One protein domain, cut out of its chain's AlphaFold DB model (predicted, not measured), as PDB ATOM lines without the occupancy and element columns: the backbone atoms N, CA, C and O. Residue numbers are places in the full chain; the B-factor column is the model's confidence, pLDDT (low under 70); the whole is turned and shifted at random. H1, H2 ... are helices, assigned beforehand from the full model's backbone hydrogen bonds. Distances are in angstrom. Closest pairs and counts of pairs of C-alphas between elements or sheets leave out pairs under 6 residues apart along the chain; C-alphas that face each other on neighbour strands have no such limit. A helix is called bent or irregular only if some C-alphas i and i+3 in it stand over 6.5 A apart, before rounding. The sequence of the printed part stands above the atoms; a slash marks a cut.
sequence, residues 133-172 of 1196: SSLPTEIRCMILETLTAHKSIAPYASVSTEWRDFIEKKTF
ATOM      1  N   SER A 133     -21.560   6.430   2.076       66.25
ATOM      2  CA  SER A 133     -22.723   6.995   1.376       66.25
ATOM      3  C   SER A 133     -22.869   6.616  -0.107       66.25
ATOM      4  O   SER A 133     -23.895   6.933  -0.699       66.25
ATOM      5  N   SER A 134     -21.866   5.976  -0.718       64.94
ATOM      6  CA  SER A 134     -21.914   5.469  -2.103       64.94
ATOM      7  C   SER A 134     -22.445   4.033  -2.204       64.94
ATOM      8  O   SER A 134     -22.787   3.582  -3.295       64.94
ATOM      9  N   LEU A 135     -22.544   3.316  -1.077       70.94
ATOM     10  CA  LEU A 135     -23.070   1.953  -1.035       70.94
ATOM     11  C   LEU A 135     -24.612   1.960  -1.059       70.94
ATOM     12  O   LEU A 135     -25.227   2.758  -0.335       70.94
ATOM     13  N   PRO A 136     -25.253   1.038  -1.806       75.75
ATOM     14  CA  PRO A 136     -26.694   0.815  -1.724       75.75
ATOM     15  C   PRO A 136     -27.135   0.587  -0.276       75.75
ATOM     16  O   PRO A 136     -26.407  -0.015   0.521       75.75
ATOM     17  N   THR A 137     -28.316   1.089   0.077       73.50
ATOM     18  CA  THR A 137     -28.850   1.026   1.447       73.50
ATOM     19  C   THR A 137     -28.935  -0.418   1.948       73.50
ATOM     20  O   THR A 137     -28.636  -0.679   3.105       73.50
ATOM     21  N   GLU A 138     -29.229  -1.368   1.066       70.38
ATOM     22  CA  GLU A 138     -29.289  -2.803   1.348       70.38
ATOM     23  C   GLU A 138     -27.931  -3.346   1.814       70.38
ATOM     24  O   GLU A 138     -27.849  -4.030   2.832       70.38
ATOM     25  N   ILE A 139     -26.844  -2.975   1.125       71.19
ATOM     26  CA  ILE A 139     -25.477  -3.391   1.472       71.19
ATOM     27  C   ILE A 139     -25.040  -2.745   2.791       71.19
ATOM     28  O   ILE A 139     -24.453  -3.408   3.646       71.19
ATOM     29  N   ARG A 140     -25.365  -1.461   2.992       76.94
ATOM     30  CA  ARG A 140     -25.117  -0.764   4.264       76.94
ATOM     31  C   ARG A 140     -25.850  -1.426   5.432       76.94
ATOM     32  O   ARG A 140     -25.237  -1.659   6.474       76.94
ATOM     33  N   CYS A 141     -27.121  -1.785   5.249       70.94
ATOM     34  CA  CYS A 141     -27.907  -2.513   6.242       70.94
ATOM     35  C   CYS A 141     -27.296  -3.884   6.550       70.94
ATOM     36  O   CYS A 141     -27.086  -4.181   7.720       70.94
ATOM     37  N   MET A 142     -26.915  -4.674   5.539       71.50
ATOM     38  CA  MET A 142     -26.270  -5.980   5.743       71.50
ATOM     39  C   MET A 142     -24.949  -5.873   6.522       71.50
ATOM     40  O   MET A 142     -24.673  -6.691   7.402       71.50
ATOM     41  N   ILE A 143     -24.133  -4.850   6.239       74.94
ATOM     42  CA  ILE A 143     -22.876  -4.605   6.964       74.94
ATOM     43  C   ILE A 143     -23.159  -4.280   8.436       74.94
ATOM     44  O   ILE A 143     -22.539  -4.861   9.329       74.94
ATOM     45  N   LEU A 144     -24.116  -3.387   8.704       73.00
ATOM     46  CA  LEU A 144     -24.510  -3.028  10.067       73.00
ATOM     47  C   LEU A 144     -25.171  -4.198  10.817       73.00
ATOM     48  O   LEU A 144     -24.936  -4.373  12.013       73.00
ATOM     49  N   GLU A 145     -25.949  -5.039  10.135       72.69
ATOM     50  CA  GLU A 145     -26.509  -6.272  10.696       72.69
ATOM     51  C   GLU A 145     -25.416  -7.271  11.078       72.69
ATOM     52  O   GLU A 145     -25.448  -7.830  12.176       72.69
ATOM     53  N   THR A 146     -24.399  -7.423  10.232       72.12
ATOM     54  CA  THR A 146     -23.253  -8.298  10.509       72.12
ATOM     55  C   THR A 146     -22.443  -7.794  11.709       72.12
ATOM     56  O   THR A 146     -22.048  -8.581  12.567       72.12
ATOM     57  N   LEU A 147     -22.259  -6.474  11.837       67.81
ATOM     58  CA  LEU A 147     -21.612  -5.847  13.000       67.81
ATOM     59  C   LEU A 147     -22.361  -6.113  14.312       67.81
ATOM     60  O   LEU A 147     -21.730  -6.266  15.357       67.81
ATOM     61  N   THR A 148     -23.693  -6.216  14.271       61.38
ATOM     62  CA  THR A 148     -24.512  -6.486  15.467       61.38
ATOM     63  C   THR A 148     -24.386  -7.902  16.024       61.38
ATOM     64  O   THR A 148     -24.827  -8.141  17.142       61.38
ATOM     65  N   ALA A 149     -23.726  -8.820  15.313       58.59
ATOM     66  CA  ALA A 149     -23.381 -10.144  15.834       58.59
ATOM     67  C   ALA A 149     -22.166 -10.129  16.795       58.59
ATOM     68  O   ALA A 149     -21.835 -11.156  17.391       58.59
ATOM     69  N   HIS A 150     -21.481  -8.989  16.956       59.62
ATOM     70  CA  HIS A 150     -20.292  -8.850  17.802       59.62
ATOM     71  C   HIS A 150     -20.640  -8.368  19.227       59.62
ATOM     72  O   HIS A 150     -21.479  -7.494  19.410       59.62
ATOM     73  N   LYS A 151     -19.942  -8.872  20.259       51.25
ATOM     74  CA  LYS A 151     -20.278  -8.649  21.690       51.25
ATOM     75  C   LYS A 151     -20.097  -7.216  22.235       51.25
ATOM     76  O   LYS A 151     -20.379  -6.981  23.403       51.25
ATOM     77  N   SER A 152     -19.611  -6.257  21.444       59.91
ATOM     78  CA  SER A 152     -19.415  -4.867  21.891       59.91
ATOM     79  C   SER A 152     -19.535  -3.896  20.721       59.91
ATOM     80  O   SER A 152     -18.560  -3.625  20.021       59.91
ATOM     81  N   ILE A 153     -20.754  -3.402  20.484       67.56
ATOM     82  CA  ILE A 153     -21.060  -2.528  19.342       67.56
ATOM     83  C   ILE A 153     -21.109  -1.033  19.680       67.56
ATOM     84  O   ILE A 153     -21.018  -0.198  18.781       67.56
ATOM     85  N   ALA A 154     -21.197  -0.690  20.968       63.78
ATOM     86  CA  ALA A 154     -21.311   0.688  21.449       63.78
ATOM     87  C   ALA A 154     -20.195   1.636  20.948       63.78
ATOM     88  O   ALA A 154     -20.514   2.763  20.568       63.78
ATOM     89  N   PRO A 155     -18.911   1.218  20.843       66.12
ATOM     90  CA  PRO A 155     -17.856   2.092  20.319       66.12
ATOM     91  C   PRO A 155     -18.089   2.528  18.864       66.12
ATOM     92  O   PRO A 155     -17.673   3.620  18.466       66.12
ATOM     93  N   TYR A 156     -18.786   1.710  18.067       67.00
ATOM     94  CA  TYR A 156     -19.034   1.975  16.648       67.00
ATOM     95  C   TYR A 156     -20.170   2.986  16.407       67.00
ATOM     96  O   TYR A 156     -20.284   3.517  15.304       67.00
ATOM     97  N   ALA A 157     -20.949   3.348  17.435       66.44
ATOM     98  CA  ALA A 157     -21.964   4.410  17.361       66.44
ATOM     99  C   ALA A 157     -21.356   5.815  17.141       66.44
ATOM    100  O   ALA A 157     -22.044   6.770  16.781       66.44
ATOM    101  N   SER A 158     -20.041   5.958  17.326       66.25
ATOM    102  CA  SER A 158     -19.298   7.194  17.050       66.25
ATOM    103  C   SER A 158     -18.921   7.381  15.570       66.25
ATOM    104  O   SER A 158     -18.515   8.476  15.188       66.25
ATOM    105  N   VAL A 159     -19.071   6.345  14.729       69.88
ATOM    106  CA  VAL A 159     -18.560   6.315  13.343       69.88
ATOM    107  C   VAL A 159     -19.320   7.260  12.407       69.88
ATOM    108  O   VAL A 159     -18.705   7.935  11.584       69.88
ATOM    109  N   SER A 160     -20.648   7.314  12.508       74.44
ATOM    110  CA  SER A 160     -21.504   8.250  11.765       74.44
ATOM    111  C   SER A 160     -22.871   8.373  12.441       74.44
ATOM    112  O   SER A 160     -23.207   7.557  13.298       74.44
ATOM    113  N   THR A 161     -23.678   9.364  12.050       73.81
ATOM    114  CA  THR A 161     -25.064   9.501  12.533       73.81
ATOM    115  C   THR A 161     -25.937   8.315  12.119       73.81
ATOM    116  O   THR A 161     -26.722   7.844  12.926       73.81
ATOM    117  N   GLU A 162     -25.734   7.760  10.920       76.12
ATOM    118  CA  GLU A 162     -26.451   6.570  10.438       76.12
ATOM    119  C   GLU A 162     -26.096   5.313  11.250       76.12
ATOM    120  O   GLU A 162     -26.969   4.529  11.615       76.12
ATOM    121  N   TRP A 163     -24.814   5.143  11.589       80.00
ATOM    122  CA  TRP A 163     -24.356   4.043  12.443       80.00
ATOM    123  C   TRP A 163     -24.871   4.205  13.866       80.00
ATOM    124  O   TRP A 163     -25.315   3.231  14.466       80.00
ATOM    125  N   ARG A 164     -24.841   5.435  14.389       75.94
ATOM    126  CA  ARG A 164     -25.401   5.772  15.692       75.94
ATOM    127  C   ARG A 164     -26.879   5.431  15.750       75.94
ATOM    128  O   ARG A 164     -27.265   4.656  16.608       75.94
ATOM    129  N   ASP A 165     -27.676   5.909  14.799       76.94
ATOM    130  CA  ASP A 165     -29.113   5.651  14.771       76.94
ATOM    131  C   ASP A 165     -29.437   4.157  14.680       76.94
ATOM    132  O   ASP A 165     -30.342   3.690  15.372       76.94
ATOM    133  N   PHE A 166     -28.691   3.394  13.875       77.38
ATOM    134  CA  PHE A 166     -28.880   1.949  13.741       77.38
ATOM    135  C   PHE A 166     -28.464   1.181  15.005       77.38
ATOM    136  O   PHE A 166     -29.197   0.309  15.479       77.38
ATOM    137  N   ILE A 167     -27.296   1.508  15.566       74.81
ATOM    138  CA  ILE A 167     -26.743   0.849  16.755       74.81
ATOM    139  C   ILE A 167     -27.551   1.221  17.993       74.81
ATOM    140  O   ILE A 167     -27.917   0.327  18.747       74.81
ATOM    141  N   GLU A 168     -27.883   2.495  18.201       75.06
ATOM    142  CA  GLU A 168     -28.705   2.957  19.323       75.06
ATOM    143  C   GLU A 168     -30.113   2.371  19.248       75.06
ATOM    144  O   GLU A 168     -30.610   1.880  20.258       75.06
ATOM    145  N   LYS A 169     -30.735   2.314  18.060       76.12
ATOM    146  CA  LYS A 169     -32.044   1.662  17.900       76.12
ATOM    147  C   LYS A 169     -32.005   0.196  18.338       76.12
ATOM    148  O   LYS A 169     -32.901  -0.233  19.048       76.12
ATOM    149  N   LYS A 170     -30.967  -0.569  17.984       69.25
ATOM    150  CA  LYS A 170     -30.838  -1.973  18.416       69.25
ATOM    151  C   LYS A 170     -30.388  -2.134  19.873       69.25
ATOM    152  O   LYS A 170     -30.840  -3.060  20.538       69.25
ATOM    153  N   THR A 171     -29.521  -1.250  20.364       69.38
ATOM    154  CA  THR A 171     -28.955  -1.307  21.724       69.38
ATOM    155  C   THR A 171     -29.995  -0.920  22.772       69.38
ATOM    156  O   THR A 171     -30.087  -1.574  23.805       69.38
ATOM    157  N   PHE A 172     -30.802   0.110  22.505       73.44
ATOM    158  CA  PHE A 172     -31.836   0.577  23.428       73.44
ATOM    159  C   PHE A 172     -33.184  -0.131  23.244       73.44
ATOM    160  O   PHE A 172     -34.002  -0.063  24.153       73.44
TER     161      PHE A 172
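This is residues 133 to 172 of the 1196 residues of the protein "HET domain-containing protein" of Fusarium oxysporum f. sp. cubense (UniProt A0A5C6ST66). The longest helix, H3, and the short H2 pack together as one small lobe, and H1 makes a separate arm that comes near H3 but is only loosely joined to it. The connection between H1 and H2, residues 148 to 153, turns the chain from the end of H1 back to that lobe, while residues 134 to 139, of which 137 to 139 belong to H1, stick out at the other end of the arm. The printed part has 40 residues with three named helices, in the order H1, H2, H3 along the chain, and no named strand; the class is all helix. The whole is compact, with a radius of gyration of the C-alphas of 9.7 A, and the C-alphas span 25 by 19 by 14 A.

H3, residues 161 to 172, touches H2, residues 154 to 158, with 11 pairs of C-alphas within 8 A. Their closest C-alphas are those of Ala 157 and Arg 164, 4.1 A apart, and their centres are 8.6 A apart. H1, residues 137 to 147, is close to H3 but not clearly touching it, with 2 pairs of C-alphas within 8 A. The closest C-alphas of H1 and H3 are those of Leu 144 and Trp 163, 7.5 A apart. H1 and H3 run the same way at a steep tilt of 49 degrees, with centres 12.3 A apart. H1 and H2 are apart, with no C-alpha of the one within 8 A of the other. In H1 and H3 every O i to N i+4 pair is within hydrogen-bond range; in H2 0 of 1 such pairs is, beside 1 of 2 O i to N i+3 pairs.

H3, 12 residues from Thr 161 to Phe 172, is 15.6 A long from first to last C-alpha and ends at C-alpha 172 at (-31.836, 0.577, 23.428). H2, 5 residues from Ala 154 to Ser 158, is 8.1 A long and begins at C-alpha 154 at (-21.311, 0.688, 21.449). It is neither bent nor irregular, but only just: C-alphas 155 and 158 are 6.2 A apart. H1, 11 residues from Thr 137 to Leu 147, is 15.3 A long and begins at C-alpha 137 at (-28.850, 1.026, 1.447).

The two C-alphas farthest apart are those of Ser 134 and Phe 172, 27.8 A. The printed part runs from residue 133 to 172 with no cut. The link from H2 to H3, of 2 residues, is tight; the link from H1 to H2, of 6 residues, is short; no link is long. The mean pLDDT of the printed part is 70.1, and 17 residues are under 70: residues 133 to 134, 147 to 159 and 170 to 171.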